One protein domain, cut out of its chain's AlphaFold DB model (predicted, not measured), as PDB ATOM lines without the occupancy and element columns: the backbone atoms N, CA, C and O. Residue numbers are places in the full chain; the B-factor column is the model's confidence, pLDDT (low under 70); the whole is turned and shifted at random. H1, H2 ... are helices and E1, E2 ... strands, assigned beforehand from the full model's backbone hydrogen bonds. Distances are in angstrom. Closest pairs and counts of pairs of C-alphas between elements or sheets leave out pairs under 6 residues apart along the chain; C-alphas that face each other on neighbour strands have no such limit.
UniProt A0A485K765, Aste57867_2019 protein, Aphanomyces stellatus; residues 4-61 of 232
ATOM      1  N   ARG A   4     132.535 -45.369  68.158       78.69
ATOM      2  CA  ARG A   4     132.956 -45.572  66.774       78.69
ATOM      3  C   ARG A   4     131.800 -45.249  65.843       78.69
ATOM      4  O   ARG A   4     130.741 -45.853  65.970       78.69
ATOM      5  N   PHE A   5     132.029 -44.346  64.902       77.12
ATOM      6  CA  PHE A   5     131.080 -44.010  63.847       77.12
ATOM      7  C   PHE A   5     131.667 -44.426  62.505       77.12
ATOM      8  O   PHE A   5     132.788 -44.044  62.175       77.12
ATOM      9  N   GLU A   6     130.920 -45.207  61.733       76.69
ATOM     10  CA  GLU A   6     131.269 -45.480  60.342       76.69
ATOM     11  C   GLU A   6     130.784 -44.306  59.492       76.69
ATOM     12  O   GLU A   6     129.601 -43.964  59.515       76.69
ATOM     13  N   THR A   7     131.706 -43.662  58.781       76.44
ATOM     14  CA  THR A   7     131.387 -42.597  57.829       76.44
ATOM     15  C   THR A   7     131.805 -43.026  56.430       76.44
ATOM     16  O   THR A   7     132.651 -43.902  56.252       76.44
ATOM     17  N   ASP A   8     131.232 -42.381  55.428       79.00
ATOM     18  CA  ASP A   8     131.605 -42.469  54.018       79.00
ATOM     19  C   ASP A   8     133.086 -42.123  53.756       79.00
ATOM     20  O   ASP A   8     133.679 -42.635  52.807       79.00
ATOM     21  N   ALA A   9     133.714 -41.338  54.637       78.62
ATOM     22  CA  ALA A   9     135.146 -41.025  54.609       78.62
ATOM     23  C   ALA A   9     136.024 -41.981  55.452       78.62
ATOM     24  O   ALA A   9     137.242 -41.798  55.523       78.62
ATOM     25  N   GLY A  10     135.434 -43.000  56.088       79.06
ATOM     26  CA  GLY A  10     136.109 -43.970  56.956       79.06
ATOM     27  C   GLY A  10     135.672 -43.911  58.430       79.06
ATOM     28  O   GLY A  10     134.858 -43.069  58.818       79.06
ATOM     29  N   PRO A  11     136.180 -44.813  59.286       83.25
ATOM     30  CA  PRO A  11     135.748 -44.900  60.678       83.25
ATOM     31  C   PRO A  11     136.302 -43.750  61.530       83.25
ATOM     32  O   PRO A  11     137.514 -43.532  61.601       83.25
ATOM     33  N   LEU A  12     135.419 -43.060  62.253       81.44
ATOM     34  CA  LEU A  12     135.759 -42.034  63.235       81.44
ATOM     35  C   LEU A  12     135.647 -42.596  64.657       81.44
ATOM     36  O   LEU A  12     134.590 -43.061  65.077       81.44
ATOM     37  N   MET A  13     136.739 -42.505  65.416       82.94
ATOM     38  CA  MET A  13     136.809 -42.948  66.812       82.94
ATOM     39  C   MET A  13     136.849 -41.749  67.759       82.94
ATOM     40  O   MET A  13     137.842 -41.020  67.802       82.94
ATOM     41  N   LEU A  14     135.810 -41.579  68.577       81.31
ATOM     42  CA  LEU A  14     135.788 -40.605  69.667       81.31
ATOM     43  C   LEU A  14     136.112 -41.311  70.979       81.31
ATOM     44  O   LEU A  14     135.352 -42.161  71.436       81.31
ATOM     45  N   LYS A  15     137.237 -40.957  71.595       81.38
ATOM     46  CA  LYS A  15     137.679 -41.575  72.849       81.38
ATOM     47  C   LYS A  15     137.255 -40.758  74.064       81.38
ATOM     48  O   LYS A  15     137.232 -39.529  74.009       81.38
ATOM     49  N   ASN A  16     136.983 -41.444  75.172       76.38
ATOM     50  CA  ASN A  16     136.665 -40.850  76.474       76.38
ATOM     51  C   ASN A  16     135.479 -39.861  76.452       76.38
ATOM     52  O   ASN A  16     135.496 -38.806  77.091       76.38
ATOM     53  N   VAL A  17     134.428 -40.199  75.708       73.38
ATOM     54  CA  VAL A  17     133.213 -39.387  75.618       73.38
ATOM     55  C   VAL A  17     132.337 -39.624  76.850       73.38
ATOM     56  O   VAL A  17     132.105 -40.773  77.247       73.38
ATOM     57  N   LYS A  18     131.851 -38.533  77.455       69.56
ATOM     58  CA  LYS A  18     130.761 -38.548  78.442       69.56
ATOM     59  C   LYS A  18     129.438 -38.428  77.686       69.56
ATOM     60  O   LYS A  18     129.213 -37.406  77.038       69.56
ATOM     61  N   VAL A  19     128.613 -39.468  77.746       64.50
ATOM     62  CA  VAL A  19     127.354 -39.592  76.997       64.50
ATOM     63  C   VAL A  19     126.223 -39.862  77.983       64.50
ATOM     64  O   VAL A  19     126.440 -40.536  78.989       64.50
ATOM     65  N   TRP A  20     125.035 -39.355  77.672       56.94
ATOM     66  CA  TRP A  20     123.786 -39.793  78.288       56.94
ATOM     67  C   TRP A  20     123.208 -40.919  77.433       56.94
ATOM     68  O   TRP A  20     122.919 -40.698  76.258       56.94
ATOM     69  N   VAL A  21     123.101 -42.120  77.998       56.78
ATOM     70  CA  VAL A  21     122.524 -43.285  77.317       56.78
ATOM     71  C   VAL A  21     121.068 -43.389  77.755       56.78
ATOM     72  O   VAL A  21     120.798 -43.431  78.953       56.78
ATOM     73  N   SER A  22     120.136 -43.380  76.801       54.12
ATOM     74  CA  SER A  22     118.732 -43.674  77.096       54.12
ATOM     75  C   SER A  22     118.595 -45.171  77.376       54.12
ATOM     76  O   SER A  22     119.148 -45.985  76.642       54.12
ATOM     77  N   THR A  23     117.907 -45.537  78.454       50.44
ATOM     78  CA  THR A  23     117.709 -46.932  78.884       50.44
ATOM     79  C   THR A  23     116.532 -47.630  78.193       50.44
ATOM     80  O   THR A  23     116.274 -48.791  78.494       50.44
ATOM     81  N   GLY A  24     115.816 -46.950  77.292       55.53
ATOM     82  CA  GLY A  24     114.740 -47.539  76.491       55.53
ATOM     83  C   GLY A  24     115.220 -48.015  75.118       55.53
ATOM     84  O   GLY A  24     116.140 -47.430  74.547       55.53
ATOM     85  N   ASP A  25     114.568 -49.046  74.572       51.84
ATOM     86  CA  ASP A  25     114.773 -49.480  73.187       51.84
ATOM     87  C   ASP A  25     114.299 -48.372  72.236       51.84
ATOM     88  O   ASP A  25     113.102 -48.152  72.031       51.84
ATOM     89  N   LEU A  26     115.251 -47.626  71.676       52.94
ATOM     90  CA  LEU A  26     114.961 -46.571  70.716       52.94
ATOM     91  C   LEU A  26     114.548 -47.207  69.371       52.94
ATOM     92  O   LEU A  26     115.146 -48.198  68.943       52.94
ATOM     93  N   PRO A  27     113.522 -46.672  68.681       51.97
ATOM     94  CA  PRO A  27     113.073 -47.232  67.411       51.97
ATOM     95  C   PRO A  27     114.193 -47.194  66.366       51.97
ATOM     96  O   PRO A  27     115.035 -46.294  66.360       51.97
ATOM     97  N   ALA A  28     114.188 -48.166  65.449       47.34
ATOM     98  CA  ALA A  28     115.209 -48.275  64.411       47.34
ATOM     99  C   ALA A  28     115.386 -46.937  63.660       47.34
ATOM    100  O   ALA A  28     114.405 -46.339  63.210       47.34
ATOM    101  N   ASN A  29     116.646 -46.504  63.507       47.69
ATOM    102  CA  ASN A  29     117.101 -45.221  62.930       47.69
ATOM    103  C   ASN A  29     117.126 -44.008  63.882       47.69
ATOM    104  O   ASN A  29     117.373 -42.874  63.456       47.69
ATOM    105  N   VAL A  30     116.922 -44.215  65.180       48.81
ATOM    106  CA  VAL A  30     117.280 -43.222  66.196       48.81
ATOM    107  C   VAL A  30     118.767 -43.367  66.525       48.81
ATOM    108  O   VAL A  30     119.255 -44.467  66.736       48.81
ATOM    109  N   GLY A  31     119.519 -42.264  66.502       54.97
ATOM    110  CA  GLY A  31     120.907 -42.291  66.958       54.97
ATOM    111  C   GLY A  31     120.938 -42.451  68.475       54.97
ATOM    112  O   GLY A  31     120.426 -41.588  69.181       54.97
ATOM    113  N   ASP A  32     121.566 -43.513  68.970       54.34
ATOM    114  CA  ASP A  32     121.555 -43.907  70.392       54.34
ATOM    115  C   ASP A  32     122.310 -42.942  71.338       54.34
ATOM    116  O   ASP A  32     122.450 -43.198  72.534       54.34
ATOM    117  N   ILE A  33     122.884 -41.851  70.813       62.81
ATOM    118  CA  ILE A  33     123.934 -41.068  71.476       62.81
ATOM    119  C   ILE A  33     123.722 -39.566  71.247       62.81
ATOM    120  O   ILE A  33     123.840 -39.067  70.128       62.81
ATOM    121  N   LEU A  34     123.531 -38.813  72.337       67.44
ATOM    122  CA  LEU A  34     123.567 -37.346  72.339       67.44
ATOM    123  C   LEU A  34     124.975 -36.831  72.683       67.44
ATOM    124  O   LEU A  34     125.512 -37.110  73.759       67.44
ATOM    125  N   LEU A  35     125.570 -36.035  71.788       71.69
ATOM    126  CA  LEU A  35     126.876 -35.403  72.004       71.69
ATOM    127  C   LEU A  35     126.716 -33.984  72.564       71.69
ATOM    128  O   LEU A  35     125.956 -33.168  72.048       71.69
ATOM    129  N   SER A  36     127.472 -33.658  73.616       70.25
ATOM    130  CA  SER A  36     127.443 -32.315  74.207       70.25
ATOM    131  C   SER A  36     128.016 -31.248  73.264       70.25
ATOM    132  O   SER A  36     128.879 -31.520  72.425       70.25
ATOM    133  N   ARG A  37     127.615 -29.987  73.477       71.94
ATOM    134  CA  ARG A  37     128.102 -28.834  72.700       71.94
ATOM    135  C   ARG A  37     129.635 -28.734  72.681       71.94
ATOM    136  O   ARG A  37     130.213 -28.392  71.659       71.94
ATOM    137  N   ALA A  38     130.303 -29.063  73.788       75.50
ATOM    138  CA  ALA A  38     131.765 -29.045  73.870       75.50
ATOM    139  C   ALA A  38     132.426 -30.074  72.934       75.50
ATOM    140  O   ALA A  38     133.487 -29.805  72.373       75.50
ATOM    141  N   ILE A  39     131.790 -31.233  72.743       77.69
ATOM    142  CA  ILE A  39     132.261 -32.272  71.821       77.69
ATOM    143  C   ILE A  39     132.014 -31.833  70.375       77.69
ATOM    144  O   ILE A  39     132.920 -31.937  69.557       77.69
ATOM    145  N   MET A  40     130.842 -31.261  70.077       79.19
ATOM    146  CA  MET A  40     130.549 -30.703  68.747       79.19
ATOM    147  C   MET A  40     131.567 -29.630  68.340       79.19
ATOM    148  O   MET A  40     132.108 -29.692  67.239       79.19
ATOM    149  N   TYR A  41     131.922 -28.729  69.263       80.88
ATOM    150  CA  TYR A  41     132.973 -27.736  69.032       80.88
ATOM    151  C   TYR A  41     134.326 -28.369  68.705       80.88
ATOM    152  O   TYR A  41     135.031 -27.898  67.816       80.88
ATOM    153  N   LYS A  42     134.697 -29.449  69.400       80.56
ATOM    154  CA  LYS A  42     135.937 -30.192  69.123       80.56
ATOM    155  C   LYS A  42     135.923 -30.892  67.765       80.56
ATOM    156  O   LYS A  42     136.987 -31.063  67.184       80.56
ATOM    157  N   LEU A  43     134.744 -31.257  67.271       80.06
ATOM    158  CA  LEU A  43     134.539 -31.820  65.937       80.06
ATOM    159  C   LEU A  43     134.476 -30.748  64.834       80.06
ATOM    160  O   LEU A  43     134.309 -31.092  63.672       80.06
ATOM    161  N   GLY A  44     134.621 -29.465  65.184       80.94
ATOM    162  CA  GLY A  44     134.579 -28.351  64.234       80.94
ATOM    163  C   GLY A  44     133.175 -27.814  63.954       80.94
ATOM    164  O   GLY A  44     133.024 -26.896  63.154       80.94
ATOM    165  N   PHE A  45     132.151 -28.327  64.638       79.69
ATOM    166  CA  PHE A  45     130.786 -27.829  64.519       79.69
ATOM    167  C   PHE A  45     130.540 -26.736  65.562       79.69
ATOM    168  O   PHE A  45     130.396 -27.022  66.752       79.69
ATOM    169  N   ASP A  46     130.462 -25.477  65.120       82.25
ATOM    170  CA  ASP A  46     129.895 -24.385  65.919       82.25
ATOM    171  C   ASP A  46     128.448 -24.121  65.484       82.25
ATOM    172  O   ASP A  46     128.231 -23.464  64.461       82.25
ATOM    173  N   PRO A  47     127.444 -24.539  66.279       76.19
ATOM    174  CA  PRO A  47     126.041 -24.303  65.951       76.19
ATOM    175  C   PRO A  47     125.724 -22.821  65.721       76.19
ATOM    176  O   PRO A  47     124.868 -22.490  64.909       76.19
ATOM    177  N   ARG A  48     126.416 -21.905  66.415       80.19
ATOM    178  CA  ARG A  48     126.184 -20.462  66.260       80.19
ATOM    179  C   ARG A  48     126.771 -19.919  64.964       80.19
ATOM    180  O   ARG A  48     126.148 -19.049  64.364       80.19
ATOM    181  N   ALA A  49     127.942 -20.391  64.544       84.56
ATOM    182  CA  ALA A  49     128.508 -20.023  63.249       84.56
ATOM    183  C   ALA A  49     127.635 -20.544  62.106       84.56
ATOM    184  O   ALA A  49     127.273 -19.762  61.234       84.56
ATOM    185  N   MET A  50     127.206 -21.806  62.189       83.00
ATOM    186  CA  MET A  50     126.335 -22.423  61.186       83.00
ATOM    187  C   MET A  50     124.991 -21.695  61.063       83.00
ATOM    188  O   MET A  50     124.554 -21.389  59.959       83.00
ATOM    189  N   LEU A  51     124.350 -21.353  62.188       82.44
ATOM    190  CA  LEU A  51     123.095 -20.592  62.168       82.44
ATOM    191  C   LEU A  51     123.285 -19.158  61.661       82.44
ATOM    192  O   LEU A  51     122.399 -18.629  60.999       82.44
ATOM    193  N   ARG A  52     124.427 -18.523  61.949       85.69
ATOM    194  CA  ARG A  52     124.740 -17.178  61.443       85.69
ATOM    195  C   ARG A  52     124.944 -17.177  59.930       85.69
ATOM    196  O   ARG A  52     124.481 -16.263  59.259       85.69
ATOM    197  N   GLU A  53     125.631 -18.183  59.407       86.31
ATOM    198  CA  GLU A  53     125.812 -18.376  57.971       86.31
ATOM    199  C   GLU A  53     124.477 -18.677  57.286       86.31
ATOM    200  O   GLU A  53     124.127 -18.010  56.317       86.31
ATOM    201  N   ALA A  54     123.666 -19.575  57.852       82.38
ATOM    202  CA  ALA A  54     122.317 -19.841  57.358       82.38
ATOM    203  C   ALA A  54     121.458 -18.563  57.324       82.38
ATOM    204  O   ALA A  54     120.846 -18.265  56.304       82.38
ATOM    205  N   ALA A  55     121.501 -17.752  58.389       81.50
ATOM    206  CA  ALA A  55     120.792 -16.475  58.464       81.50
ATOM    207  C   ALA A  55     121.286 -15.436  57.440       81.50
ATOM    208  O   ALA A  55     120.529 -14.557  57.038       81.50
ATOM    209  N   SER A  56     122.547 -15.522  56.999       83.75
ATOM    210  CA  SER A  56     123.049 -14.671  55.910       83.75
ATOM    211  C   SER A  56     122.524 -15.078  54.531       83.75
ATOM    212  O   SER A  56     122.532 -14.261  53.614       83.75
ATOM    213  N   VAL A  57     122.063 -16.324  54.391       84.75
ATOM    214  CA  VAL A  57     121.523 -16.867  53.140       84.75
ATOM    215  C   VAL A  57     120.005 -16.686  53.096       84.75
ATOM    216  O   VAL A  57     119.469 -16.290  52.061       84.75
ATOM    217  N   THR A  58     119.307 -16.925  54.208       79.50
ATOM    218  CA  THR A  58     117.848 -16.790  54.314       79.50
ATOM    219  C   THR A  58     117.406 -16.353  55.715       79.50
ATOM    220  O   THR A  58     117.851 -16.894  56.722       79.50
ATOM    221  N   ASP A  59     116.471 -15.397  55.782       77.62
ATOM    222  CA  ASP A  59     115.925 -14.865  57.050       77.62
ATOM    223  C   ASP A  59     114.875 -15.798  57.688       77.62
ATOM    224  O   ASP A  59     114.673 -15.821  58.899       77.62
ATOM    225  N   ALA A  60     114.231 -16.635  56.870       78.50
ATOM    226  CA  ALA A  60     113.323 -17.677  57.324       78.50
ATOM    227  C   ALA A  60     113.568 -18.959  56.525       78.50
ATOM    228  O   ALA A  60     113.484 -18.967  55.297       78.50
ATOM    229  N   ILE A  61     113.864 -20.047  57.233       74.75
ATOM    230  CA  ILE A  61     113.958 -21.386  56.653       74.75
ATOM    231  C   ILE A  61     112.703 -22.140  57.076       74.75
ATOM    232  O   ILE A  61     112.502 -22.404  58.262       74.75
TER     233      ILE A  61
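This is residues 4 to 61 of the 232 residues of the protein "Aste57867_2019 protein" of Aphanomyces stellatus (UniProt A0A485K765). A loose, open chain with a small two-strand hairpin, E1 and E2, near one end of its length and the helix H2 as an arm at the other; between them the chain runs out in a long loop, folds back and passes through the short helix H1. Three parts stick out: the turn side of the hairpin with residues 6 to 11, the loop residues 25 to 31, and residues 48 to 61, of which 48 to 57 belong to H2. The printed part has 58 residues, with two named strands and then two named helices in the order E1, E2, H1, H2, and the strands are antiparallel. The class is mixed, helices and strands, with under half of the residues in named elements. The whole is loose and elongated, with a radius of gyration of the C-alphas of 14.9 A and spans of 38 by 24 by 24 A.

E1 takes residues 4 to 7, 9.6 A from first to last C-alpha, and begins with C-alpha 4 at (132.956, -45.572, 66.774). E2, residues 10 to 14, is 13.2 A long. Residues 15 to 36 hold no named element. H1 takes residues 37 to 42, 8.7 A long, with C-alpha 37 at (128.102, -28.834, 72.700). H2, residues 47 to 57, is 15.5 A long and ends with C-alpha 57 at (121.523, -16.867, 53.140).

E1 and E2 form a hairpin with a tight link of 2 residues. They are antiparallel, with 150 degrees between their directions. C-alphas 6 and 11 face each other at 4.5 A. N 12 and O 5 are within hydrogen-bond range at 2.8 A, as are N 5 and O 12 at 2.9 A. H1 is apart from E1, and H2 is apart from both E1 and E2. H1 and H2 are only just apart, with their closest C-alphas at 8.3 A, and are joined by a tight link of 4 residues. In H1 and H2 every O i to N i+4 pair is within hydrogen-bond range.

The two C-alphas farthest apart, those of Thr 23 and Ser 56, are 40.0 A from each other. The C-alphas of Arg 4 and Ile 61, the first and last printed residues, are 32.4 A apart. Without the stretches that stand free, the body of 31 residues spans 30 by 20 by 14 A. The link from E2 to H1 is long, with 22 residues, and the printed part has no cut. The mean pLDDT of the printed part is 72.5, and residues 18 to 34 of this predicted model are under 70.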